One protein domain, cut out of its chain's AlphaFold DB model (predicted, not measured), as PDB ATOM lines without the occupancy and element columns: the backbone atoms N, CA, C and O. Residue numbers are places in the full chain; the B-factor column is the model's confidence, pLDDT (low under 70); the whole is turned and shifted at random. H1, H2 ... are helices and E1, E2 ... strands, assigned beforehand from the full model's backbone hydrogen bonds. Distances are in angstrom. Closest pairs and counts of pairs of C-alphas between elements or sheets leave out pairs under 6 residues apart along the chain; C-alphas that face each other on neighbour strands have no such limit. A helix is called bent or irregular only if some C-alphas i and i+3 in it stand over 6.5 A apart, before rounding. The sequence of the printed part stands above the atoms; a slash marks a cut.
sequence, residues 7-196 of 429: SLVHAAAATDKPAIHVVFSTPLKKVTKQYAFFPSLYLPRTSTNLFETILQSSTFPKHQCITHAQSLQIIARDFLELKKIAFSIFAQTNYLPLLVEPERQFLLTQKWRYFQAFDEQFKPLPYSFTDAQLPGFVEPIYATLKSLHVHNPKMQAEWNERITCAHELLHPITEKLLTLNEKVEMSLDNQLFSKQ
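What this domain is: This is residues 7 to 196 of the 429 residues of an uncharacterized protein of Candidatus Diapherotrites archaeon (UniProt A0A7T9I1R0). What does the model look like at first sight? It has two lobes end to end along the longest axis: in the smaller one the helices H1 and H2 cover one face of the three-stranded sheet E4 E6 E5, and in the larger one H3 packs between the sheet E1 E2 E3 and the end of H6. The helical hairpin H4 H5 makes the far end of the larger lobe, H6 leads from H5 back to H3, and the small hairpin E7 E8 sits beside E1. What is it made of? The 190 printed residues, with six named helices and eight named strands in the order E1 E2 E3 E4 H1 E5 E6 H2 H3 E7 E8 H4 H5 H6, are of mixed class, and the sheets E1 E2 E3, E4 E6 E5 and E7 E8 are all antiparallel. The whole is elongated, 61 by 36 by 28 A, and only just compact, close to loose, with a radius of gyration of the C-alphas of 19.1 A.

How they stand to each other: How do the first strands stand? E1, residues 7 to 13, E2, residues 19 to 25, and E3, residues 30 to 36, form a strongly twisted meander, each strand the antiparallel neighbour of the one before. N 9 and O 23 of E1 and E2, 2.9 A apart, and N 22 and O 33 of E2 and E3, 2.8 A apart, are within hydrogen-bond range. H3, residues 102 to 110, is on this sheet at a height of 9.3 A, slantwise to the strands at 47 degrees to E1 on the local plane, and its closest C-alphas to E1 are those of Glu 103 and Ala 12, 5.7 A apart. What do residues 40 to 93 build? E4, residues 40 to 44, H1, residues 45 to 56, and E5, residues 63 to 67, are a split strand-helix-strand unit with a right-handed crossover, its two strands running the same way with E6, residues 71 to 76, between them. N 41 and O 74 are 2.9 A apart and N 66 and O 73 are 2.8 A apart, both within hydrogen-bond range. H1 and H2, residues 79 to 93, are on the same face of this sheet, in two layers with it, at heights of 8.6 A and 9.9 A; they touch, with the C-alphas of Ile 54 and Ile 89 closest at 6.8 A. How do the later parts stand? E7, residues 116 to 118, and E8, residues 124 to 128, are a hairpin with N 125 and O 117 2.8 A apart. H4, residues 141 to 151, and H5, residues 153 to 169, are a helical hairpin that touches at a shallow tilt of 28 degrees, opposite ways, with the C-alphas of Leu 148 and Gln 156 closest at 5.3 A. H6, residues 180 to 194, touches H5, closest C-alphas Ser 187 and Leu 169 at 5.7 A, and with residues 190 to 194 alone touches H3, closest C-alphas Ser 194 and Leu 108 at 6.1 A. How do the helix backbones read? In H2, H3, H5 and H6 every O i to N i+4 pair is within hydrogen-bond range, against 6 of 8 in H1 and 6 of 7 in H4.

Where its parts are: Where are the anchor points? E1 begins at C-alpha 7, (124.685, 117.218, 116.579), and H6 ends at C-alpha 194, (117.782, 131.088, 132.689). Which elements are long? From first to last C-alpha H5 measures 23.6 A, H6 21.2 A, H2 20.7 A and E3 19.9 A. Is a helix irregular? H1 is, with C-alphas 46 and 49 8.4 A apart.

The domain as a whole: How far does it reach? The two C-alphas farthest apart, those of Ser 58 and Val 150, are 61.9 A apart. Is there a cut or a long link? The printed part has no cut, and the link from E8 to H4, residues 129 to 140, is long. Where is confidence low? The mean pLDDT of the printed part is 82.4, and 20 residues are under 70, among them residues 46 to 48, 57 to 59 and 126 to 132.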
ATOM      1  N   SER A   7     125.385 115.933 116.511       87.19
ATOM      2  CA  SER A   7     124.685 117.218 116.579       87.19
ATOM      3  C   SER A   7     123.301 117.053 117.192       87.19
ATOM      4  O   SER A   7     122.558 116.163 116.783       87.19
ATOM      5  N   LEU A   8     122.919 117.915 118.134       90.50
ATOM      6  CA  LEU A   8     121.554 117.924 118.675       90.50
ATOM      7  C   LEU A   8     120.583 118.443 117.609       90.50
ATOM      8  O   LEU A   8     120.661 119.606 117.225       90.50
ATOM      9  N   VAL A   9     119.665 117.608 117.126       89.75
ATOM     10  CA  VAL A   9     118.722 117.991 116.054       89.75
ATOM     11  C   VAL A   9     117.280 118.113 116.528       89.75
ATOM     12  O   VAL A   9     116.488 118.796 115.886       89.75
ATOM     13  N   HIS A  10     116.923 117.463 117.635       92.44
ATOM     14  CA  HIS A  10     115.567 117.497 118.167       92.44
ATOM     15  C   HIS A  10     115.561 117.236 119.677       92.44
ATOM     16  O   HIS A  10     116.376 116.460 120.175       92.44
ATOM     17  N   ALA A  11     114.627 117.859 120.389       94.62
ATOM     18  CA  ALA A  11     114.282 117.539 121.765       94.62
ATOM     19  C   ALA A  11     112.752 117.513 121.876       94.62
ATOM     20  O   ALA A  11     112.096 118.363 121.278       94.62
ATOM     21  N   ALA A  12     112.206 116.543 122.610       94.44
ATOM     22  CA  ALA A  12     110.770 116.396 122.849       94.44
ATOM     23  C   ALA A  12     110.503 115.847 124.252       94.44
ATOM     24  O   ALA A  12     111.212 114.951 124.715       94.44
ATOM     25  N   ALA A  13     109.474 116.352 124.925       92.06
ATOM     26  CA  ALA A  13     108.998 115.799 126.181       92.06
ATOM     27  C   ALA A  13     108.333 114.432 125.964       92.06
ATOM     28  O   ALA A  13     107.541 114.243 125.039       92.06
ATOM     29  N   ALA A  14     108.648 113.474 126.834       88.06
ATOM     30  CA  ALA A  14     107.954 112.195 126.884       88.06
ATOM     31  C   ALA A  14     106.508 112.398 127.362       88.06
ATOM     32  O   ALA A  14     106.235 113.223 128.234       88.06
ATOM     33  N   THR A  15     105.573 111.632 126.804       81.56
ATOM     34  CA  THR A  15     104.146 111.726 127.152       81.56
ATOM     35  C   THR A  15     103.788 110.941 128.413       81.56
ATOM     36  O   THR A  15     102.807 111.261 129.080       81.56
ATOM     37  N   ASP A  16     104.571 109.917 128.747       78.31
ATOM     38  CA  ASP A  16     104.284 108.931 129.789       78.31
ATOM     39  C   ASP A  16     105.131 109.114 131.061       78.31
ATOM     40  O   ASP A  16     104.773 108.600 132.125       78.31
ATOM     41  N   LYS A  17     106.261 109.827 130.972       86.31
ATOM     42  CA  LYS A  17     107.260 109.950 132.047       86.31
ATOM     43  C   LYS A  17     107.865 111.359 132.108       86.31
ATOM     44  O   LYS A  17     107.919 112.034 131.086       86.31
ATOM     45  N   PRO A  18     108.383 111.793 133.272       90.19
ATOM     46  CA  PRO A  18     109.101 113.062 133.414       90.19
ATOM     47  C   PRO A  18     110.488 112.971 132.762       90.19
ATOM     48  O   PRO A  18     111.510 112.767 133.425       90.19
ATOM     49  N   ALA A  19     110.521 113.028 131.433       94.62
ATOM     50  CA  ALA A  19     111.745 112.900 130.661       94.62
ATOM     51  C   ALA A  19     111.722 113.728 129.373       94.62
ATOM     52  O   ALA A  19     110.668 113.942 128.779       94.62
ATOM     53  N   ILE A  20     112.906 114.131 128.911       96.81
ATOM     54  CA  ILE A  20     113.135 114.684 127.574       96.81
ATOM     55  C   ILE A  20     113.888 113.655 126.730       96.81
ATOM     56  O   ILE A  20     114.915 113.113 127.142       96.81
ATOM     57  N   HIS A  21     113.381 113.406 125.528       96.12
ATOM     58  CA  HIS A  21     114.028 112.623 124.488       96.12
ATOM     59  C   HIS A  21     114.815 113.577 123.600       96.12
ATOM     60  O   HIS A  21     114.235 114.425 122.927       96.12
ATOM     61  N   VAL A  22     116.137 113.441 123.596       96.06
ATOM     62  CA  VAL A  22     117.031 114.251 122.767       96.06
ATOM     63  C   VAL A  22     117.564 113.384 121.639       96.06
ATOM     64  O   VAL A  22     118.130 112.314 121.879       96.06
ATOM     65  N   VAL A  23     117.381 113.849 120.409       93.62
ATOM     66  CA  VAL A  23     117.876 113.193 119.202       93.62
ATOM     67  C   VAL A  23     119.171 113.860 118.778       93.62
ATOM     68  O   VAL A  23     119.218 115.048 118.449       93.62
ATOM     69  N   PHE A  24     120.213 113.047 118.745       91.88
ATOM     70  CA  PHE A  24     121.532 113.387 118.260       91.88
ATOM     71  C   PHE A  24     121.735 112.776 116.875       91.88
ATOM     72  O   PHE A  24     121.355 111.630 116.642       91.88
ATOM     73  N   SER A  25     122.333 113.520 115.952       88.62
ATOM     74  CA  SER A  25     122.525 113.097 114.566       88.62
ATOM     75  C   SER A  25     123.978 113.236 114.135       88.62
ATOM     76  O   SER A  25     124.639 114.221 114.451       88.62
ATOM     77  N   THR A  26     124.442 112.255 113.378       86.12
ATOM     78  CA  THR A  26     125.648 112.310 112.538       86.12
ATOM     79  C   THR A  26     125.199 112.194 111.076       86.12
ATOM     80  O   THR A  26     124.019 111.909 110.843       86.12
ATOM     81  N   PRO A  27     126.097 112.312 110.084       78.56
ATOM     82  CA  PRO A  27     125.742 112.030 108.692       78.56
ATOM     83  C   PRO A  27     125.219 110.608 108.431       78.56
ATOM     84  O   PRO A  27     124.542 110.385 107.437       78.56
ATOM     85  N   LEU A  28     125.547 109.634 109.291       82.06
ATOM     86  CA  LEU A  28     125.267 108.212 109.042       82.06
ATOM     87  C   LEU A  28     124.213 107.611 109.976       82.06
ATOM     88  O   LEU A  28     123.624 106.579 109.665       82.06
ATOM     89  N   LYS A  29     123.999 108.205 111.153       87.12
ATOM     90  CA  LYS A  29     123.116 107.643 112.182       87.12
ATOM     91  C   LYS A  29     122.494 108.705 113.072       87.12
ATOM     92  O   LYS A  29     123.113 109.732 113.362       87.12
ATOM     93  N   LYS A  30     121.308 108.378 113.585       90.25
ATOM     94  CA  LYS A  30     120.613 109.102 114.653       90.25
ATOM     95  C   LYS A  30     120.599 108.263 115.925       90.25
ATOM     96  O   LYS A  30     120.415 107.051 115.868       90.25
ATOM     97  N   VAL A  31     120.791 108.911 117.065       93.19
ATOM     98  CA  VAL A  31     120.758 108.291 118.391       93.19
ATOM     99  C   VAL A  31     119.835 109.109 119.280       93.19
ATOM    100  O   VAL A  31     120.027 110.313 119.427       93.19
ATOM    101  N   THR A  32     118.853 108.455 119.894       95.62
ATOM    102  CA  THR A  32     117.960 109.091 120.869       95.62
ATOM    103  C   THR A  32     118.418 108.746 122.280       95.62
ATOM    104  O   THR A  32     118.634 107.578 122.604       95.62
ATOM    105  N   LYS A  33     118.561 109.763 123.129       96.25
ATOM    106  CA  LYS A  33     118.850 109.620 124.559       96.25
ATOM    107  C   LYS A  33     117.695 110.174 125.374       96.25
ATOM    108  O   LYS A  33     117.115 111.195 125.016       96.25
ATOM    109  N   GLN A  34     117.387 109.498 126.470       96.44
ATOM    110  CA  GLN A  34     116.363 109.918 127.414       96.44
ATOM    111  C   GLN A  34     117.030 110.538 128.641       96.44
ATOM    112  O   GLN A  34     117.933 109.936 129.223       96.44
ATOM    113  N   TYR A  35     116.565 111.717 129.041       96.31
ATOM    114  CA  TYR A  35     117.029 112.433 130.226       96.31
ATOM    115  C   TYR A  35     115.859 112.654 131.171       96.31
ATOM    116  O   TYR A  35     114.819 113.142 130.737       96.31
ATOM    117  N   ALA A  36     116.020 112.318 132.450       95.50
ATOM    118  CA  ALA A  36     115.027 112.663 133.460       95.50
ATOM    119  C   ALA A  36     114.921 114.190 133.568       95.50
ATOM    120  O   ALA A  36     115.936 114.882 133.682       95.50
ATOM    121  N   PHE A  37     113.701 114.712 133.505       95.81
ATOM    122  CA  PHE A  37     113.462 116.145 133.536       95.81
ATOM    123  C   PHE A  37     112.069 116.450 134.070       95.81
ATOM    124  O   PHE A  37     111.080 115.873 133.622       95.81
ATOM    125  N   PHE A  38     112.008 117.403 134.991       94.81
ATOM    126  CA  PHE A  38     110.770 117.895 135.568       94.81
ATOM    127  C   PHE A  38     110.625 119.374 135.212       94.81
ATOM    128  O   PHE A  38     111.532 120.155 135.519       94.81
ATOM    129  N   PRO A  39     109.531 119.775 134.547       94.94
ATOM    130  CA  PRO A  39     109.334 121.165 134.182       94.94
ATOM    131  C   PRO A  39     109.094 122.009 135.434       94.94
ATOM    132  O   PRO A  39     108.528 121.553 136.432       94.94
ATOM    133  N   SER A  40     109.512 123.267 135.362       95.81
ATOM    134  CA  SER A  40     109.407 124.204 136.471       95.81
ATOM    135  C   SER A  40     108.975 125.598 136.030       95.81
ATOM    136  O   SER A  40     109.045 125.947 134.851       95.81
ATOM    137  N   LEU A  41     108.493 126.388 136.983       94.06
ATOM    138  CA  LEU A  41     108.222 127.814 136.826       94.06
ATOM    139  C   LEU A  41     108.771 128.579 138.033       94.06
ATOM    140  O   LEU A  41     109.048 127.983 139.075       94.06
ATOM    141  N   TYR A  42     108.900 129.897 137.898       91.50
ATOM    142  CA  TYR A  42     109.396 130.773 138.960       91.50
ATOM    143  C   TYR A  42     108.336 131.807 139.341       91.50
ATOM    144  O   TYR A  42     107.765 132.482 138.480       91.50
ATOM    145  N   LEU A  43     108.099 131.946 140.642       89.50
ATOM    146  CA  LEU A  43     107.208 132.936 141.236       89.50
ATOM    147  C   LEU A  43     107.992 133.953 142.072       89.50
ATOM    148  O   LEU A  43     109.050 133.626 142.610       89.50
ATOM    149  N   PRO A  44     107.492 135.189 142.206       85.56
ATOM    150  CA  PRO A  44     108.127 136.199 143.039       85.56
ATOM    151  C   PRO A  44     107.980 135.868 144.523       85.56
ATOM    152  O   PRO A  44     106.914 135.481 145.002       85.56
ATOM    153  N   ARG A  45     109.072 136.053 145.270       79.06
ATOM    154  CA  ARG A  45     109.134 135.689 146.691       79.06
ATOM    155  C   ARG A  45     108.238 136.553 147.585       79.06
ATOM    156  O   ARG A  45     107.800 136.099 148.633       79.06
ATOM    157  N   THR A  46     107.936 137.783 147.178       68.31
ATOM    158  CA  THR A  46     107.114 138.733 147.952       68.31
ATOM    159  C   THR A  46     105.691 138.242 148.233       68.31
ATOM    160  O   THR A  46     105.004 138.825 149.063       68.31
ATOM    161  N   SER A  47     105.252 137.170 147.569       62.56
ATOM    162  CA  SER A  47     103.896 136.630 147.671       62.56
ATOM    163  C   SER A  47     103.868 135.140 148.021       62.56
ATOM    164  O   SER A  47     102.868 134.473 147.757       62.56
ATOM    165  N   THR A  48     104.939 134.616 148.636       64.19
ATOM    166  CA  THR A  48     105.069 133.190 148.996       64.19
ATOM    167  C   THR A  48     103.872 132.671 149.775       64.19
ATOM    168  O   THR A  48     103.309 131.669 149.367       64.19
ATOM    169  N   ASN A  49     103.394 133.384 150.799       70.19
ATOM    170  CA  ASN A  49     102.269 132.907 151.618       70.19
ATOM    171  C   ASN A  49     100.988 132.697 150.795       70.19
ATOM    172  O   ASN A  49     100.236 131.752 151.026       70.19
ATOM    173  N   LEU A  50     100.740 133.572 149.818       76.25
ATOM    174  CA  LEU A  50      99.553 133.486 148.978       76.25
ATOM    175  C   LEU A  50      99.694 132.352 147.958       76.25
ATOM    176  O   LEU A  50      98.776 131.550 147.807       76.25
ATOM    177  N   PHE A  51     100.853 132.227 147.309       82.00
ATOM    178  CA  PHE A  51     101.098 131.130 146.372       82.00
ATOM    179  C   PHE A  51     101.130 129.768 147.064       82.00
ATOM    180  O   PHE A  51     100.527 128.825 146.567       82.00
ATOM    181  N   GLU A  52     101.758 129.660 148.232       78.12
ATOM    182  CA  GLU A  52     101.774 128.437 149.037       78.12
ATOM    183  C   GLU A  52     100.356 128.009 149.423       78.12
ATOM    184  O   GLU A  52     100.034 126.832 149.310       78.12
ATOM    185  N   THR A  53      99.473 128.954 149.767       78.56
ATOM    186  CA  THR A  53      98.057 128.651 150.045       78.56
ATOM    187  C   THR A  53      97.348 128.068 148.816       78.56
ATOM    188  O   THR A  53      96.619 127.082 148.923       78.56
ATOM    189  N   ILE A  54      97.596 128.625 147.623       80.38
ATOM    190  CA  ILE A  54      97.041 128.115 146.354       80.38
ATOM    191  C   ILE A  54      97.535 126.692 146.079       80.38
ATOM    192  O   ILE A  54      96.758 125.821 145.679       80.38
ATOM    193  N   LEU A  55      98.823 126.455 146.309       81.06
ATOM    194  CA  LEU A  55      99.490 125.179 146.063       81.06
ATOM    195  C   LEU A  55      99.088 124.091 147.063       81.06
ATOM    196  O   LEU A  55      99.004 122.926 146.687       81.06
ATOM    197  N   GLN A  56      98.791 124.469 148.308       76.44
ATOM    198  CA  GLN A  56      98.302 123.571 149.360       76.44
ATOM    199  C   GLN A  56      96.840 123.151 149.170       76.44
ATOM    200  O   GLN A  56      96.386 122.216 149.832       76.44
ATOM    201  N   SER A  57      96.095 123.793 148.261       68.38
ATOM    202  CA  SER A  57      94.780 123.283 147.869       68.38
ATOM    203  C   SER A  57      94.926 121.856 147.317       68.38
ATOM    204  O   SER A  57      95.859 121.556 146.573       68.38
ATOM    205  N   SER A  58      94.000 120.955 147.662       55.56
ATOM    206  CA  SER A  58      94.029 119.507 147.359       55.56
ATOM    207  C   SER A  58      94.077 119.134 145.864       55.56
ATOM    208  O   SER A  58      93.990 117.963 145.500       55.56
ATOM    209  N   THR A  59      94.191 120.127 144.990       65.12
ATOM    210  CA  THR A  59      94.166 120.043 143.531       65.12
ATOM    211  C   THR A  59      95.518 119.638 142.928       65.12
ATOM    212  O   THR A  59      95.549 119.162 141.792       65.12
ATOM    213  N   PHE A  60      96.630 119.796 143.664       74.00
ATOM    214  CA  PHE A  60      97.998 119.620 143.144       74.00
ATOM    215  C   PHE A  60      98.817 118.611 143.955       74.00
ATOM    216  O   PHE A  60      99.734 118.989 144.687       74.00
ATOM    217  N   PRO A  61      98.520 117.307 143.840       63.59
ATOM    218  CA  PRO A  61      99.084 116.295 144.725       63.59
ATOM    219  C   PRO A  61     100.596 116.069 144.557       63.59
ATOM    220  O   PRO A  61     101.180 115.389 145.400       63.59
ATOM    221  N   LYS A  62     101.241 116.553 143.478       74.62
ATOM    222  CA  LYS A  62     102.641 116.220 143.155       74.62
ATOM    223  C   LYS A  62     103.431 117.406 142.593       74.62
ATOM    224  O   LYS A  62     103.874 117.392 141.446       74.62
ATOM    225  N   HIS A  63     103.684 118.397 143.439       84.69
ATOM    226  CA  HIS A  63     104.615 119.483 143.138       84.69
ATOM    227  C   HIS A  63     105.674 119.617 144.239       84.69
ATOM    228  O   HIS A  63     105.446 119.260 145.394       84.69
ATOM    229  N   GLN A  64     106.847 120.126 143.873       89.50
ATOM    230  CA  GLN A  64     107.915 120.474 144.801       89.50
ATOM    231  C   GLN A  64     108.161 121.977 144.730       89.50
ATOM    232  O   GLN A  64     108.281 122.542 143.644       89.50
ATOM    233  N   CYS A  65     108.275 122.612 145.891       89.12
ATOM    234  CA  CYS A  65     108.653 124.013 146.003       89.12
ATOM    235  C   CYS A  65     110.111 124.122 146.460       89.12
ATOM    236  O   CYS A  65     110.511 123.469 147.424       89.12
ATOM    237  N   ILE A  66     110.900 124.950 145.777       88.94
ATOM    238  CA  ILE A  66     112.278 125.281 146.149       88.94
ATOM    239  C   ILE A  66     112.381 126.796 146.294       88.94
ATOM    240  O   ILE A  66     112.139 127.544 145.347       88.94
ATOM    241  N   THR A  67     112.752 127.254 147.485       87.00
ATOM    242  CA  THR A  67     112.876 128.683 147.782       87.00
ATOM    243  C   THR A  67     114.281 129.175 147.457       87.00
ATOM    244  O   THR A  67     115.262 128.700 148.029       87.00
ATOM    245  N   HIS A  68     114.370 130.174 146.582       85.50
ATOM    246  CA  HIS A  68     115.598 130.892 146.239       85.50
ATOM    247  C   HIS A  68     115.608 132.290 146.871       85.50
ATOM    248  O   HIS A  68     114.638 132.734 147.492       85.50
ATOM    249  N   ALA A  69     116.715 133.024 146.716       79.06
ATOM    250  CA  ALA A  69     116.861 134.360 147.297       79.06
ATOM    251  C   ALA A  69     115.750 135.326 146.839       79.06
ATOM    252  O   ALA A  69     115.169 136.019 147.676       79.06
ATOM    253  N   GLN A  70     115.435 135.331 145.538       79.31
ATOM    254  CA  GLN A  70     114.511 136.281 144.899       79.31
ATOM    255  C   GLN A  70     113.234 135.631 144.343       79.31
ATOM    256  O   GLN A  70     112.307 136.338 143.947       79.31
ATOM    257  N   SER A  71     113.161 134.301 144.324       87.94
ATOM    258  CA  SER A  71     112.074 133.570 143.678       87.94
ATOM    259  C   SER A  71     111.707 132.287 144.415       87.94
ATOM    260  O   SER A  71     112.490 131.742 145.188       87.94
ATOM    261  N   LEU A  72     110.488 131.820 144.179       90.31
ATOM    262  CA  LEU A  72     110.001 130.503 144.555       90.31
ATOM    263  C   LEU A  72     109.910 129.673 143.275       90.31
ATOM    264  O   LEU A  72     109.139 130.001 142.375       90.31
ATOM    265  N   GLN A  73     110.713 128.622 143.173       93.81
ATOM    266  CA  GLN A  73     110.649 127.686 142.062       93.81
ATOM    267  C   GLN A  73     109.620 126.604 142.371       93.81
ATOM    268  O   GLN A  73     109.668 125.977 143.427       93.81
ATOM    269  N   ILE A  74     108.725 126.358 141.423       93.19
ATOM    270  CA  ILE A  74     107.755 125.269 141.488       93.19
ATOM    271  C   ILE A  74     108.128 124.254 140.430       93.19
ATOM    272  O   ILE A  74     108.208 124.594 139.253       93.19
ATOM    273  N   ILE A  75     108.335 123.016 140.853       93.81
ATOM    274  CA  ILE A  75     108.625 121.874 139.995       93.81
ATOM    275  C   ILE A  75     107.391 120.974 139.992       93.81
ATOM    276  O   ILE A  75     106.879 120.622 141.055       93.81
ATOM    277  N   ALA A  76     106.916 120.601 138.807       91.25
ATOM    278  CA  ALA A  76     105.764 119.717 138.636       91.25
ATOM    279  C   ALA A  76     106.173 118.388 137.992       91.25
ATOM    280  O   ALA A  76     107.249 118.279 137.400       91.25
ATOM    281  N   ARG A  77     105.304 117.371 138.072       88.12
ATOM    282  CA  ARG A  77     105.549 116.073 137.424       88.12
ATOM    283  C   ARG A  77     105.644 116.201 135.907       88.12
ATOM    284  O   ARG A  77     106.506 115.594 135.284       88.12
ATOM    285  N   ASP A  78     104.720 116.951 135.323       88.44
ATOM    286  CA  ASP A  78     104.612 117.157 133.888       88.44
ATOM    287  C   ASP A  78     104.156 118.587 133.578       88.44
ATOM    288  O   ASP A  78     103.787 119.373 134.457       88.44
ATOM    289  N   PHE A  79     104.223 118.955 132.300       89.50
ATOM    290  CA  PHE A  79     103.924 120.319 131.882       89.50
ATOM    291  C   PHE A  79     102.436 120.658 131.985       89.50
ATOM    292  O   PHE A  79     102.076 121.826 132.112       89.50
ATOM    293  N   LEU A  80     101.563 119.649 131.941       85.06
ATOM    294  CA  LEU A  80     100.130 119.844 132.099       85.06
ATOM    295  C   LEU A  80      99.800 120.233 133.544       85.06
ATOM    296  O   LEU A  80      99.024 121.159 133.761       85.06
ATOM    297  N   GLU A  81     100.405 119.570 134.528       86.25
ATOM    298  CA  GLU A  81     100.295 119.939 135.940       86.25
ATOM    299  C   GLU A  81     100.863 121.342 136.190       86.25
ATOM    300  O   GLU A  81     100.192 122.166 136.812       86.25
ATOM    301  N   LEU A  82     102.022 121.665 135.605       89.19
ATOM    302  CA  LEU A  82     102.608 123.005 135.700       89.19
ATOM    303  C   LEU A  82     101.681 124.094 135.129       89.19
ATOM    304  O   LEU A  82     101.507 125.147 135.744       89.19
ATOM    305  N   LYS A  83     101.040 123.829 133.983       85.88
ATOM    306  CA  LYS A  83     100.024 124.714 133.392       85.88
ATOM    307  C   LYS A  83      98.844 124.916 134.334       85.88
ATOM    308  O   LYS A  83      98.444 126.053 134.554       85.88
ATOM    309  N   LYS A  84      98.300 123.840 134.916       84.38
ATOM    310  CA  LYS A  84      97.179 123.935 135.866       84.38
ATOM    311  C   LYS A  84      97.543 124.798 137.076       84.38
ATOM    312  O   LYS A  84      96.754 125.658 137.446       84.38
ATOM    313  N   ILE A  85      98.742 124.617 137.633       86.06
ATOM    314  CA  ILE A  85      99.254 125.448 138.731       86.06
ATOM    315  C   ILE A  85      99.303 126.921 138.313       86.06
ATOM    316  O   ILE A  85      98.745 127.774 139.001       86.06
ATOM    317  N   ALA A  86      99.921 127.225 137.169       85.50
ATOM    318  CA  ALA A  86     100.025 128.594 136.673       85.50
ATOM    319  C   ALA A  86      98.652 129.247 136.444       85.50
ATOM    320  O   ALA A  86      98.458 130.406 136.807       85.50
ATOM    321  N   PHE A  87      97.682 128.497 135.916       80.31
ATOM    322  CA  PHE A  87      96.312 128.980 135.744       80.31
ATOM    323  C   PHE A  87      95.591 129.209 137.069       80.31
ATOM    324  O   PHE A  87      94.891 130.207 137.206       80.31
ATOM    325  N   SER A  88      95.760 128.331 138.058       80.25
ATOM    326  CA  SER A  88      95.169 128.541 139.383       80.25
ATOM    327  C   SER A  88      95.761 129.750 140.095       80.25
ATOM    328  O   SER A  88      95.022 130.473 140.760       80.25
ATOM    329  N   ILE A  89      97.056 130.011 139.908       82.56
ATOM    330  CA  ILE A  89      97.690 131.248 140.371       82.56
ATOM    331  C   ILE A  89      97.051 132.446 139.671       82.56
ATOM    332  O   ILE A  89      96.560 133.348 140.349       82.56
ATOM    333  N   PHE A  90      96.979 132.432 138.340       79.19
ATOM    334  CA  PHE A  90      96.380 133.520 137.568       79.19
ATOM    335  C   PHE A  90      94.931 133.804 137.978       79.19
ATOM    336  O   PHE A  90      94.590 134.950 138.243       79.19
ATOM    337  N   ALA A  91      94.099 132.776 138.133       70.25
ATOM    338  CA  ALA A  91      92.697 132.940 138.509       70.25
ATOM    339  C   ALA A  91      92.503 133.621 139.876       70.25
ATOM    340  O   ALA A  91      91.525 134.336 140.071       70.25
ATOM    341  N   GLN A  92      93.422 133.405 140.821       77.25
ATOM    342  CA  GLN A  92      93.303 133.921 142.190       77.25
ATOM    343  C   GLN A  92      94.061 135.231 142.417       77.25
ATOM    344  O   GLN A  92      93.782 135.946 143.374       77.25
ATOM    345  N   THR A  93      95.034 135.542 141.559       73.62
ATOM    346  CA  THR A  93      95.966 136.662 141.776       73.62
ATOM    347  C   THR A  93      96.043 137.636 140.617       73.62
ATOM    348  O   THR A  93      96.684 138.675 140.745       73.62
ATOM    349  N   ASN A  94      95.447 137.287 139.475       70.62
ATOM    350  CA  ASN A  94      95.650 137.941 138.186       70.62
ATOM    351  C   ASN A  94      97.128 137.995 137.735       70.62
ATOM    352  O   ASN A  94      97.462 138.657 136.759       70.62
ATOM    353  N   TYR A  95      98.028 137.281 138.420       77.50
ATOM    354  CA  TYR A  95      99.425 137.136 138.034       77.50
ATOM    355  C   TYR A  95      99.579 135.882 137.181       77.50
ATOM    356  O   TYR A  95      99.292 134.778 137.640       77.50
ATOM    357  N   LEU A  96     100.033 136.041 135.938       78.00
ATOM    358  CA  LEU A  96     100.325 134.921 135.050       78.00
ATOM    359  C   LEU A  96     101.811 134.555 135.177       78.00
ATOM    360  O   LEU A  96     102.658 135.346 134.761       78.00
ATOM    361  N   PRO A  97     102.166 133.381 135.727       83.88
ATOM    362  CA  PRO A  97     103.557 132.948 135.755       83.88
ATOM    363  C   PRO A  97     104.102 132.705 134.346       83.88
ATOM    364  O   PRO A  97     103.384 132.227 133.467       83.88
ATOM    365  N   LEU A  98     105.397 132.964 134.150       85.62
ATOM    366  CA  LEU A  98     106.084 132.616 132.909       85.62
ATOM    367  C   LEU A  98     106.110 131.089 132.730       85.62
ATOM    368  O   LEU A  98     106.679 130.367 133.551       85.62
ATOM    369  N   LEU A  99     105.531 130.613 131.627       88.44
ATOM    370  CA  LEU A  99     105.546 129.210 131.225       88.44
ATOM    371  C   LEU A  99     106.411 129.034 129.978       88.44
ATOM    372  O   LEU A  99     106.064 129.509 128.902       88.44
ATOM    373  N   VAL A 100     107.515 128.306 130.127       91.88
ATOM    374  CA  VAL A 100     108.400 127.908 129.022       91.88
ATOM    375  C   VAL A 100     108.185 126.428 128.721       91.88
ATOM    376  O   VAL A 100     107.967 125.648 129.646       91.88
ATOM    377  N   GLU A 101     108.239 126.011 127.457       92.38
ATOM    378  CA  GLU A 101     108.070 124.604 127.082       92.38
ATOM    379  C   GLU A 101     109.172 123.712 127.687       92.38
ATOM    380  O   GLU A 101     110.329 124.141 127.757       92.38
ATOM    381  N   PRO A 102     108.866 122.470 128.112       94.81
ATOM    382  CA  PRO A 102     109.817 121.598 128.809       94.81
ATOM    383  C   PRO A 102     111.127 121.368 128.055       94.81
ATOM    384  O   PRO A 102     112.195 121.355 128.660       94.81
ATOM    385  N   GLU A 103     111.065 121.226 126.735       95.25
ATOM    386  CA  GLU A 103     112.220 121.041 125.863       95.25
ATOM    387  C   GLU A 103     113.145 122.257 125.923       95.25
ATOM    388  O   GLU A 103     114.356 122.115 126.089       95.25
ATOM    389  N   ARG A 104     112.569 123.466 125.853       95.12
ATOM    390  CA  ARG A 104     113.308 124.726 126.006       95.12
ATOM    391  C   ARG A 104     113.897 124.843 127.399       95.12
ATOM    392  O   ARG A 104     115.082 125.136 127.522       95.12
ATOM    393  N   GLN A 105     113.111 124.575 128.440       96.69
ATOM    394  CA  GLN A 105     113.602 124.606 129.818       96.69
ATOM    395  C   GLN A 105     114.795 123.664 130.018       96.69
ATOM    396  O   GLN A 105     115.790 124.046 130.638       96.69
ATOM    397  N   PHE A 106     114.716 122.448 129.471       96.88
ATOM    398  CA  PHE A 106     115.791 121.465 129.523       96.88
ATOM    399  C   PHE A 106     117.054 121.987 128.837       96.88
ATOM    400  O   PHE A 106     118.118 122.004 129.453       96.88
ATOM    401  N   LEU A 107     116.937 122.482 127.601       95.69
ATOM    402  CA  LEU A 107     118.071 123.027 126.853       95.69
ATOM    403  C   LEU A 107     118.707 124.233 127.566       95.69
ATOM    404  O   LEU A 107     119.931 124.287 127.681       95.69
ATOM    405  N   LEU A 108     117.902 125.146 128.123       93.00
ATOM    406  CA  LEU A 108     118.386 126.286 128.915       93.00
ATOM    407  C   LEU A 108     119.150 125.822 130.160       93.00
ATOM    408  O   LEU A 108     120.244 126.311 130.436       93.00
ATOM    409  N   THR A 109     118.605 124.839 130.881       93.69
ATOM    410  CA  THR A 109     119.216 124.295 132.104       93.69
ATOM    411  C   THR A 109     120.547 123.604 131.806       93.69
ATOM    412  O   THR A 109     121.518 123.790 132.538       93.69
ATOM    413  N   GLN A 110     120.620 122.848 130.707       93.62
ATOM    414  CA  GLN A 110     121.844 122.167 130.274       93.62
ATOM    415  C   GLN A 110     122.841 123.095 129.560       93.62
ATOM    416  O   GLN A 110     123.974 122.691 129.298       93.62
ATOM    417  N   LYS A 111     122.444 124.339 129.247       90.62
ATOM    418  CA  LYS A 111     123.180 125.262 128.363       90.62
ATOM    419  C   LYS A 111     123.472 124.640 126.993       90.62
ATOM    420  O   LYS A 111     124.546 124.836 126.425       90.62
ATOM    421  N   TRP A 112     122.523 123.860 126.487       92.50
ATOM    422  CA  TRP A 112     122.608 123.207 125.187       92.50
ATOM    423  C   TRP A 112     121.879 124.015 124.125       92.50
ATOM    424  O   TRP A 112     120.935 124.747 124.419       92.50
ATOM    425  N   ARG A 113     122.306 123.858 122.873       87.75
ATOM    426  CA  ARG A 113     121.678 124.506 121.718       87.75
ATOM    427  C   ARG A 113     121.400 123.501 120.611       87.75
ATOM    428  O   ARG A 113     122.129 122.519 120.455       87.75
ATOM    429  N   TYR A 114     120.384 123.771 119.796       86.94
ATOM    430  CA  TYR A 114     120.203 123.023 118.553       86.94
ATOM    431  C   TYR A 114     121.441 123.173 117.668       86.94
ATOM    432  O   TYR A 114     122.032 124.248 117.583       86.94
ATOM    433  N   PHE A 115     121.852 122.078 117.039       83.50
ATOM    434  CA  PHE A 115     123.024 121.972 116.163       83.50
ATOM    435  C   PHE A 115     124.378 122.242 116.838       83.50
ATOM    436  O   PHE A 115     125.400 122.409 116.166       83.50
ATOM    437  N   GLN A 116     124.412 122.260 118.171       84.25
ATOM    438  CA  GLN A 116     125.657 122.158 118.922       84.25
ATOM    439  C   GLN A 116     126.276 120.772 118.715       84.25
ATOM    440  O   GLN A 116     125.548 119.779 118.633       84.25
ATOM    441  N   ALA A 117     127.607 120.716 118.627       82.19
ATOM    442  CA  ALA A 117     128.338 119.465 118.502       82.19
ATOM    443  C   ALA A 117     128.562 118.808 119.874       82.19
ATOM    444  O   ALA A 117     128.758 119.492 120.879       82.19
ATOM    445  N   PHE A 118     128.572 117.481 119.897       88.69
ATOM    446  CA  PHE A 118     128.760 116.635 121.069       88.69
ATOM    447  C   PHE A 118     129.735 115.496 120.755       88.69
ATOM    448  O   PHE A 118     129.808 115.038 119.613       88.69
ATOM    449  N   ASP A 119     130.486 115.040 121.754       87.88
ATOM    450  CA  ASP A 119     131.339 113.853 121.633       87.88
ATOM    451  C   ASP A 119     130.527 112.539 121.665       87.88
ATOM    452  O   ASP A 119     129.295 112.534 121.732       87.88
ATOM    453  N   GLU A 120     131.215 111.396 121.608       88.81
ATOM    454  CA  GLU A 120     130.587 110.067 121.651       88.81
ATOM    455  C   GLU A 120     129.897 109.760 122.987       88.81
ATOM    456  O   GLU A 120     129.014 108.901 123.054       88.81
ATOM    457  N   GLN A 121     130.276 110.476 124.044       89.88
ATOM    458  CA  GLN A 121     129.671 110.417 125.367       89.88
ATOM    459  C   GLN A 121     128.570 111.476 125.552       89.88
ATOM    460  O   GLN A 121     128.039 111.607 126.655       89.88
ATOM    461  N   PHE A 122     128.186 112.188 124.487       89.69
ATOM    462  CA  PHE A 122     127.182 113.253 124.486       89.69
ATOM    463  C   PHE A 122     127.531 114.436 125.397       89.69
ATOM    464  O   PHE A 122     126.643 115.078 125.963       89.69
ATOM    465  N   LYS A 123     128.819 114.765 125.528       87.56
ATOM    466  CA  LYS A 123     129.272 116.006 126.167       87.56
ATOM    467  C   LYS A 123     129.416 117.119 125.127       87.56
ATOM    468  O   LYS A 123     129.934 116.860 124.040       87.56
ATOM    469  N   PRO A 124     128.964 118.346 125.436       84.75
ATOM    470  CA  PRO A 124     129.003 119.453 124.492       84.75
ATOM    471  C   PRO A 124     130.443 119.839 124.149       84.75
ATOM    472  O   PRO A 124     131.291 119.996 125.027       84.75
ATOM    473  N   LEU A 125     130.694 120.035 122.861       75.31
ATOM    474  CA  LEU A 125     131.961 120.508 122.318       75.31
ATOM    475  C   LEU A 125     131.928 122.042 122.171       75.31
ATOM    476  O   LEU A 125     130.851 122.628 122.015       75.31
ATOM    477  N   PRO A 126     133.091 122.721 122.212       64.25
ATOM    478  CA  PRO A 126     133.166 124.186 122.197       64.25
ATOM    479  C   PRO A 126     132.860 124.816 120.829       64.25
ATOM    480  O   PRO A 126     132.829 126.038 120.714       64.25
ATOM    481  N   TYR A 127     132.648 124.008 119.790       63.09
ATOM    482  CA  TYR A 127     132.322 124.460 118.442       63.09
ATOM    483  C   TYR A 127     130.917 124.010 118.037       63.09
ATOM    484  O   TYR A 127     130.447 122.933 118.408       63.09
ATOM    485  N   SER A 128     130.248 124.846 117.250       58.22
ATOM    486  CA  SER A 128     128.963 124.551 116.627       58.22
ATOM    487  C   SER A 128     129.140 124.348 115.120       58.22
ATOM    488  O   SER A 128     130.046 124.910 114.512       58.22
ATOM    489  N   PHE A 129     128.233 123.560 114.538       58.31
ATOM    490  CA  PHE A 129     128.021 123.370 113.100       58.31
ATOM    491  C   PHE A 129     129.085 122.649 112.255       58.31
ATOM    492  O   PHE A 129     130.228 123.080 112.151       58.31
ATOM    493  N   THR A 130     128.636 121.602 111.536       54.72
ATOM    494  CA  THR A 130     128.722 121.498 110.050       54.72
ATOM    495  C   THR A 130     128.031 120.245 109.479       54.72
ATOM    496  O   THR A 130     127.490 120.318 108.379       54.72
ATOM    497  N   ASP A 131     127.909 119.159 110.251       63.72
ATOM    498  CA  ASP A 131     127.498 117.846 109.707       63.72
ATOM    499  C   ASP A 131     126.111 117.339 110.152       63.72
ATOM    500  O   ASP A 131     125.746 116.184 109.920       63.72
ATOM    501  N   ALA A 132     125.303 118.184 110.797       66.88
ATOM    502  CA  ALA A 132     123.950 117.801 111.190       66.88
ATOM    503  C   ALA A 132     123.076 117.547 109.949       66.88
ATOM    504  O   ALA A 132     123.032 118.375 109.043       66.88
ATOM    505  N   GLN A 133     122.343 116.434 109.930       72.38
ATOM    506  CA  GLN A 133     121.341 116.143 108.903       72.38
ATOM    507  C   GLN A 133     119.933 116.388 109.458       72.38
ATOM    508  O   GLN A 133     119.520 115.751 110.435       72.38
ATOM    509  N   LEU A 134     119.197 117.311 108.835       70.06
ATOM    510  CA  LEU A 134     117.810 117.609 109.199       70.06
ATOM    511  C   LEU A 134     116.844 116.541 108.668       70.06
ATOM    512  O   LEU A 134     117.123 115.893 107.658       70.06
ATOM    513  N   PRO A 135     115.683 116.346 109.318       65.88
ATOM    514  CA  PRO A 135     114.587 115.589 108.720       65.88
ATOM    515  C   PRO A 135     114.231 116.152 107.333       65.88
ATOM    516  O   PRO A 135     114.048 117.356 107.187       65.88
ATOM    517  N   GLY A 136     114.159 115.284 106.322       68.44
ATOM    518  CA  GLY A 136     113.840 115.667 104.939       68.44
ATOM    519  C   GLY A 136     115.029 116.127 104.088       68.44
ATOM    520  O   GLY A 136     114.863 116.311 102.886       68.44
ATOM    521  N   PHE A 137     116.226 116.277 104.661       71.12
ATOM    522  CA  PHE A 137     117.423 116.661 103.912       71.12
ATOM    523  C   PHE A 137     118.207 115.415 103.498       71.12
ATOM    524  O   PHE A 137     118.503 114.558 104.333       71.12
ATOM    525  N   VAL A 138     118.564 115.320 102.214       75.88
ATOM    526  CA  VAL A 138     119.393 114.218 101.691       75.88
ATOM    527  C   VAL A 138     120.844 114.358 102.157       75.88
ATOM    528  O   VAL A 138     121.485 113.366 102.486       75.88
ATOM    529  N   GLU A 139     121.335 115.592 102.248       80.69
ATOM    530  CA  GLU A 139     122.709 115.919 102.627       80.69
ATOM    531  C   GLU A 139     122.768 116.639 103.988       80.69
ATOM    532  O   GLU A 139     121.746 117.128 104.484       80.69
ATOM    533  N   PRO A 140     123.953 116.745 104.618       78.88
ATOM    534  CA  PRO A 140     124.143 117.594 105.788       78.88
ATOM    535  C   PRO A 140     123.781 119.059 105.512       78.88
ATOM    536  O   PRO A 140     123.958 119.557 104.397       78.88
ATOM    537  N   ILE A 141     123.352 119.776 106.558       75.25
ATOM    538  CA  ILE A 141     122.900 121.175 106.480       75.25
ATOM    539  C   ILE A 141     123.893 122.050 105.707       75.25
ATOM    540  O   ILE A 141     123.479 122.823 104.850       75.25
ATOM    541  N   TYR A 142     125.196 121.926 105.975       74.38
ATOM    542  CA  TYR A 142     126.205 122.754 105.313       74.38
ATOM    543  C   TYR A 142     126.248 122.536 103.794       74.38
ATOM    544  O   TYR A 142     126.270 123.505 103.034       74.38
ATOM    545  N   ALA A 143     126.216 121.278 103.347       76.62
ATOM    546  CA  ALA A 143     126.222 120.937 101.927       76.62
ATOM    547  C   ALA A 143     124.946 121.440 101.235       76.62
ATOM    548  O   ALA A 143     125.022 122.118 100.208       76.62
ATOM    549  N   THR A 144     123.786 121.240 101.871       79.81
ATOM    550  CA  THR A 144     122.511 121.737 101.341       79.81
ATOM    551  C   THR A 144     122.479 123.263 101.257       79.81
ATOM    552  O   THR A 144     122.097 123.808 100.227       79.81
ATOM    553  N   LEU A 145     122.932 123.979 102.291       75.25
ATOM    554  CA  LEU A 145     122.997 125.444 102.272       75.25
ATOM    555  C   LEU A 145     123.970 125.969 101.210       75.25
ATOM    556  O   LEU A 145     123.692 126.992 100.586       75.25
ATOM    557  N   LYS A 146     125.092 125.279 100.978       73.69
ATOM    558  CA  LYS A 146     126.049 125.632  99.922       73.69
ATOM    559  C   LYS A 146     125.445 125.445  98.529       73.69
ATOM    560  O   LYS A 146     125.620 126.311  97.679       73.69
ATOM    561  N   SER A 147     124.705 124.359  98.311       77.94
ATOM    562  CA  SER A 147     123.965 124.119  97.067       77.94
ATOM    563  C   SER A 147     122.869 125.175  96.852       77.94
ATOM    564  O   SER A 147     122.799 125.810  95.798       77.94
ATOM    565  N   LEU A 148     122.075 125.462  97.890       74.31
ATOM    566  CA  LEU A 148     121.039 126.497  97.848       74.31
ATOM    567  C   LEU A 148     121.610 127.891  97.587       74.31
ATOM    568  O   LEU A 148     120.967 128.670  96.898       74.31
ATOM    569  N   HIS A 149     122.807 128.213  98.075       71.56
ATOM    570  CA  HIS A 149     123.443 129.499  97.781       71.56
ATOM    571  C   HIS A 149     123.584 129.752  96.272       71.56
ATOM    572  O   HIS A 149     123.351 130.864  95.806       71.56
ATOM    573  N   VAL A 150     123.936 128.706  95.517       79.38
ATOM    574  CA  VAL A 150     124.153 128.776  94.067       79.38
ATOM    575  C   VAL A 150     122.827 128.766  93.307       79.38
ATOM    576  O   VAL A 150     122.663 129.516  92.348       79.38
ATOM    577  N   HIS A 151     121.876 127.927  93.724       82.94
ATOM    578  CA  HIS A 151     120.660 127.663  92.946       82.94
ATOM    579  C   HIS A 151     119.425 128.453  93.399       82.94
ATOM    580  O   HIS A 151     118.537 128.716  92.592       82.94
ATOM    581  N   ASN A 152     119.334 128.818  94.680       85.69
ATOM    582  CA  ASN A 152     118.195 129.527  95.262       85.69
ATOM    583  C   ASN A 152     118.599 130.318  96.533       85.69
ATOM    584  O   ASN A 152     118.298 129.899  97.660       85.69
ATOM    585  N   PRO A 153     119.260 131.483  96.382       76.44
ATOM    586  CA  PRO A 153     119.798 132.252  97.509       76.44
ATOM    587  C   PRO A 153     118.714 132.760  98.471       76.44
ATOM    588  O   PRO A 153     118.964 132.912  99.666       76.44
ATOM    589  N   LYS A 154     117.483 132.975  97.986       76.75
ATOM    590  CA  LYS A 154     116.345 133.350  98.839       76.75
ATOM    591  C   LYS A 154     115.990 132.223  99.812       76.75
ATOM    592  O   LYS A 154     115.849 132.469 101.005       76.75
ATOM    593  N   MET A 155     115.893 130.992  99.311       76.88
ATOM    594  CA  MET A 155     115.629 129.816 100.140       76.88
ATOM    595  C   MET A 155     116.784 129.545 101.112       76.88
ATOM    596  O   MET A 155     116.546 129.185 102.262       76.88
ATOM    597  N   GLN A 156     118.034 129.772 100.695       79.25
ATOM    598  CA  GLN A 156     119.184 129.693 101.598       79.25
ATOM    599  C   GLN A 156     119.057 130.674 102.777       79.25
ATOM    600  O   GLN A 156     119.270 130.279 103.922       79.25
ATOM    601  N   ALA A 157     118.716 131.938 102.511       69.75
ATOM    602  CA  ALA A 157     118.558 132.954 103.551       69.75
ATOM    603  C   ALA A 157     117.470 132.565 104.564       69.75
ATOM    604  O   ALA A 157     117.688 132.659 105.771       69.75
ATOM    605  N   GLU A 158     116.345 132.044 104.077       76.75
ATOM    606  CA  GLU A 158     115.257 131.536 104.913       76.75
ATOM    607  C   GLU A 158     115.698 130.361 105.804       76.75
ATOM    608  O   GLU A 158     115.399 130.322 106.999       76.75
ATOM    609  N   TRP A 159     116.452 129.404 105.258       79.81
ATOM    610  CA  TRP A 159     116.982 128.292 106.048       79.81
ATOM    611  C   TRP A 159     118.015 128.742 107.079       79.81
ATOM    612  O   TRP A 159     117.966 128.283 108.222       79.81
ATOM    613  N   ASN A 160     118.903 129.669 106.718       74.44
ATOM    614  CA  ASN A 160     119.842 130.282 107.658       74.44
ATOM    615  C   ASN A 160     119.102 130.962 108.813       74.44
ATOM    616  O   ASN A 160     119.492 130.813 109.971       74.44
ATOM    617  N   GLU A 161     118.011 131.666 108.520       75.88
ATOM    618  CA  GLU A 161     117.162 132.288 109.530       75.88
ATOM    619  C   GLU A 161     116.526 131.247 110.459       75.88
ATOM    620  O   GLU A 161     116.621 131.389 111.679       75.88
ATOM    621  N   ARG A 162     115.939 130.172 109.916       81.00
ATOM    622  CA  ARG A 162     115.348 129.074 110.710       81.00
ATOM    623  C   ARG A 162     116.376 128.411 111.621       81.00
ATOM    624  O   ARG A 162     116.108 128.198 112.800       81.00
ATOM    625  N   ILE A 163     117.559 128.123 111.087       76.50
ATOM    626  CA  ILE A 163     118.669 127.519 111.824       76.50
ATOM    627  C   ILE A 163     119.148 128.439 112.948       76.50
ATOM    628  O   ILE A 163     119.320 127.989 114.079       76.50
ATOM    629  N   THR A 164     119.324 129.725 112.648       75.81
ATOM    630  CA  THR A 164     119.749 130.729 113.630       75.81
ATOM    631  C   THR A 164     118.711 130.868 114.737       75.81
ATOM    632  O   THR A 164     119.057 130.828 115.915       75.81
ATOM    633  N   CYS A 165     117.426 130.952 114.379       78.25
ATOM    634  CA  CYS A 165     116.334 131.000 115.348       78.25
ATOM    635  C   CYS A 165     116.317 129.747 116.221       78.25
ATOM    636  O   CYS A 165     116.174 129.854 117.433       78.25
ATOM    637  N   ALA A 166     116.512 128.564 115.640       82.44
ATOM    638  CA  ALA A 166     116.559 127.342 116.420       82.44
ATOM    639  C   ALA A 166     117.742 127.318 117.392       82.44
ATOM    640  O   ALA A 166     117.579 126.969 118.559       82.44
ATOM    641  N   HIS A 167     118.918 127.748 116.943       80.81
ATOM    642  CA  HIS A 167     120.116 127.790 117.772       80.81
ATOM    643  C   HIS A 167     120.005 128.794 118.934       80.81
ATOM    644  O   HIS A 167     120.341 128.451 120.066       80.81
ATOM    645  N   GLU A 168     119.523 130.010 118.667       76.56
ATOM    646  CA  GLU A 168     119.491 131.107 119.646       76.56
ATOM    647  C   GLU A 168     118.232 131.096 120.526       76.56
ATOM    648  O   GLU A 168     118.297 131.353 121.727       76.56
ATOM    649  N   LEU A 169     117.072 130.772 119.952       83.50
ATOM    650  CA  LEU A 169     115.791 130.778 120.669       83.50
ATOM    651  C   LEU A 169     115.437 129.417 121.258       83.50
ATOM    652  O   LEU A 169     114.446 129.310 121.982       83.50
ATOM    653  N   LEU A 170     116.233 128.386 120.964       90.81
ATOM    654  CA  LEU A 170     115.974 127.009 121.382       90.81
ATOM    655  C   LEU A 170     114.588 126.529 120.920       90.81
ATOM    656  O   LEU A 170     113.924 125.744 121.593       90.81
ATOM    657  N   HIS A 171     114.153 127.010 119.755       87.25
ATOM    658  CA  HIS A 171     112.917 126.592 119.103       87.25
ATOM    659  C   HIS A 171     113.233 125.516 118.057       87.25
ATOM    660  O   HIS A 171     114.120 125.736 117.237       87.25
ATOM    661  N   PRO A 172     112.554 124.361 118.021       86.94
ATOM    662  CA  PRO A 172     112.756 123.419 116.924       86.94
ATOM    663  C   PRO A 172     112.433 124.082 115.576       86.94
ATOM    664  O   PRO A 172     111.584 124.970 115.496       86.94
ATOM    665  N   ILE A 173     113.095 123.650 114.500       84.94
ATOM    666  CA  ILE A 173     112.736 124.120 113.158       84.94
ATOM    667  C   ILE A 173     111.311 123.647 112.843       84.94
ATOM    668  O   ILE A 173     111.033 122.449 112.853       84.94
ATOM    669  N   THR A 174     110.429 124.595 112.547       84.56
ATOM    670  CA  THR A 174     109.049 124.366 112.097       84.56
ATOM    671  C   THR A 174     108.891 124.803 110.644       84.56
ATOM    672  O   THR A 174     109.816 125.377 110.075       84.56
ATOM    673  N   GLU A 175     107.743 124.529 110.016       81.75
ATOM    674  CA  GLU A 175     107.433 124.981 108.647       81.75
ATOM    675  C   GLU A 175     107.106 126.477 108.586       81.75
ATOM    676  O   GLU A 175     107.470 127.163 107.631       81.75
ATOM    677  N   LYS A 176     106.503 127.029 109.639       85.94
ATOM    678  CA  LYS A 176     106.176 128.454 109.735       85.94
ATOM    679  C   LYS A 176     107.382 129.236 110.260       85.94
ATOM    680  O   LYS A 176     107.914 128.915 111.316       85.94
ATOM    681  N   LEU A 177     107.794 130.289 109.554       79.44
ATOM    682  CA  LEU A 177     108.773 131.226 110.106       79.44
ATOM    683  C   LEU A 177     108.184 131.939 111.319       79.44
ATOM    684  O   LEU A 177     107.047 132.416 111.282       79.44
ATOM    685  N   LEU A 178     108.993 132.054 112.368       78.81
ATOM    686  CA  LEU A 178     108.650 132.903 113.495       78.81
ATOM    687  C   LEU A 178     108.564 134.348 113.011       78.81
ATOM    688  O   LEU A 178     109.487 134.881 112.389       78.81
ATOM    689  N   THR A 179     107.460 134.995 113.338       80.69
ATOM    690  CA  THR A 179     107.348 136.443 113.276       80.69
ATOM    691  C   THR A 179     108.374 137.061 114.212       80.69
ATOM    692  O   THR A 179     108.819 136.473 115.200       80.69
ATOM    693  N   LEU A 180     108.748 138.297 113.923       66.88
ATOM    694  CA  LEU A 180     109.716 139.008 114.739       66.88
ATOM    695  C   LEU A 180     109.273 139.154 116.206       66.88
ATOM    696  O   LEU A 180     110.110 139.075 117.100       66.88
ATOM    697  N   ASN A 181     107.972 139.314 116.462       69.00
ATOM    698  CA  ASN A 181     107.445 139.388 117.825       69.00
ATOM    699  C   ASN A 181     107.602 138.048 118.558       69.00
ATOM    700  O   ASN A 181     108.114 138.039 119.672       69.00
ATOM    701  N   GLU A 182     107.265 136.923 117.914       76.31
ATOM    702  CA  GLU A 182     107.459 135.584 118.496       76.31
ATOM    703  C   GLU A 182     108.936 135.361 118.870       76.31
ATOM    704  O   GLU A 182     109.234 134.898 119.968       76.31
ATOM    705  N   LYS A 183     109.882 135.766 118.010       73.62
ATOM    706  CA  LYS A 183     111.323 135.639 118.302       73.62
ATOM    707  C   LYS A 183     111.751 136.404 119.550       73.62
ATOM    708  O   LYS A 183     112.540 135.908 120.351       73.62
ATOM    709  N   VAL A 184     111.251 137.624 119.695       67.75
ATOM    710  CA  VAL A 184     111.597 138.518 120.805       67.75
ATOM    711  C   VAL A 184     111.040 137.973 122.106       67.75
ATOM    712  O   VAL A 184     111.778 137.871 123.080       67.75
ATOM    713  N   GLU A 185     109.779 137.551 122.097       73.12
ATOM    714  CA  GLU A 185     109.148 136.915 123.251       73.12
ATOM    715  C   GLU A 185     109.912 135.668 123.683       73.12
ATOM    716  O   GLU A 185     110.267 135.535 124.849       73.12
ATOM    717  N   MET A 186     110.254 134.789 122.741       80.12
ATOM    718  CA  MET A 186     111.019 133.584 123.056       80.12
ATOM    719  C   MET A 186     112.404 133.896 123.634       80.12
ATOM    720  O   MET A 186     112.841 133.221 124.567       80.12
ATOM    721  N   SER A 187     113.090 134.920 123.114       75.56
ATOM    722  CA  SER A 187     114.375 135.372 123.659       75.56
ATOM    723  C   SER A 187     114.224 135.873 125.096       75.56
ATOM    724  O   SER A 187     114.984 135.469 125.976       75.56
ATOM    725  N   LEU A 188     113.210 136.698 125.366       73.12
ATOM    726  CA  LEU A 188     112.924 137.215 126.706       73.12
ATOM    727  C   LEU A 188     112.594 136.094 127.690       73.12
ATOM    728  O   LEU A 188     113.209 136.014 128.754       73.12
ATOM    729  N   ASP A 189     111.694 135.195 127.302       82.50
ATOM    730  CA  ASP A 189     111.310 134.018 128.073       82.50
ATOM    731  C   ASP A 189     112.547 133.170 128.431       82.50
ATOM    732  O   ASP A 189     112.736 132.788 129.587       82.50
ATOM    733  N   ASN A 190     113.436 132.922 127.458       84.31
ATOM    734  CA  ASN A 190     114.677 132.170 127.668       84.31
ATOM    735  C   ASN A 190     115.595 132.847 128.687       84.31
ATOM    736  O   ASN A 190     116.181 132.182 129.547       84.31
ATOM    737  N   GLN A 191     115.736 134.167 128.589       77.12
ATOM    738  CA  GLN A 191     116.609 134.927 129.469       77.12
ATOM    739  C   GLN A 191     116.060 135.000 130.902       77.12
ATOM    740  O   GLN A 191     116.811 134.767 131.851       77.12
ATOM    741  N   LEU A 192     114.759 135.263 131.064       80.62
ATOM    742  CA  LEU A 192     114.090 135.280 132.368       80.62
ATOM    743  C   LEU A 192     114.172 133.914 133.050       80.62
ATOM    744  O   LEU A 192     114.584 133.824 134.209       80.62
ATOM    745  N   PHE A 193     113.869 132.846 132.309       87.38
ATOM    746  CA  PHE A 193     113.941 131.483 132.821       87.38
ATOM    747  C   PHE A 193     115.368 131.100 133.232       87.38
ATOM    748  O   PHE A 193     115.578 130.601 134.336       87.38
ATOM    749  N   SER A 194     116.370 131.391 132.392       85.94
ATOM    750  CA  SER A 194     117.782 131.088 132.689       85.94
ATOM    751  C   SER A 194     118.298 131.802 133.934       85.94
ATOM    752  O   SER A 194     119.154 131.275 134.641       85.94
ATOM    753  N   LYS A 195     117.786 133.008 134.203       82.50
ATOM    754  CA  LYS A 195     118.132 133.797 135.391       82.50
ATOM    755  C   LYS A 195     117.264 133.468 136.607       82.50
ATOM    756  O   LYS A 195     117.452 134.092 137.645       82.50
ATOM    757  N   GLN A 196     116.333 132.513 136.494       87.75
ATOM    758  CA  GLN A 196     115.380 132.155 137.554       87.75
ATOM    759  C   GLN A 196     114.568 133.366 138.041       87.75
ATOM    760  O   GLN A 196     114.185 133.455 139.213       87.75
TER     761      GLN A 196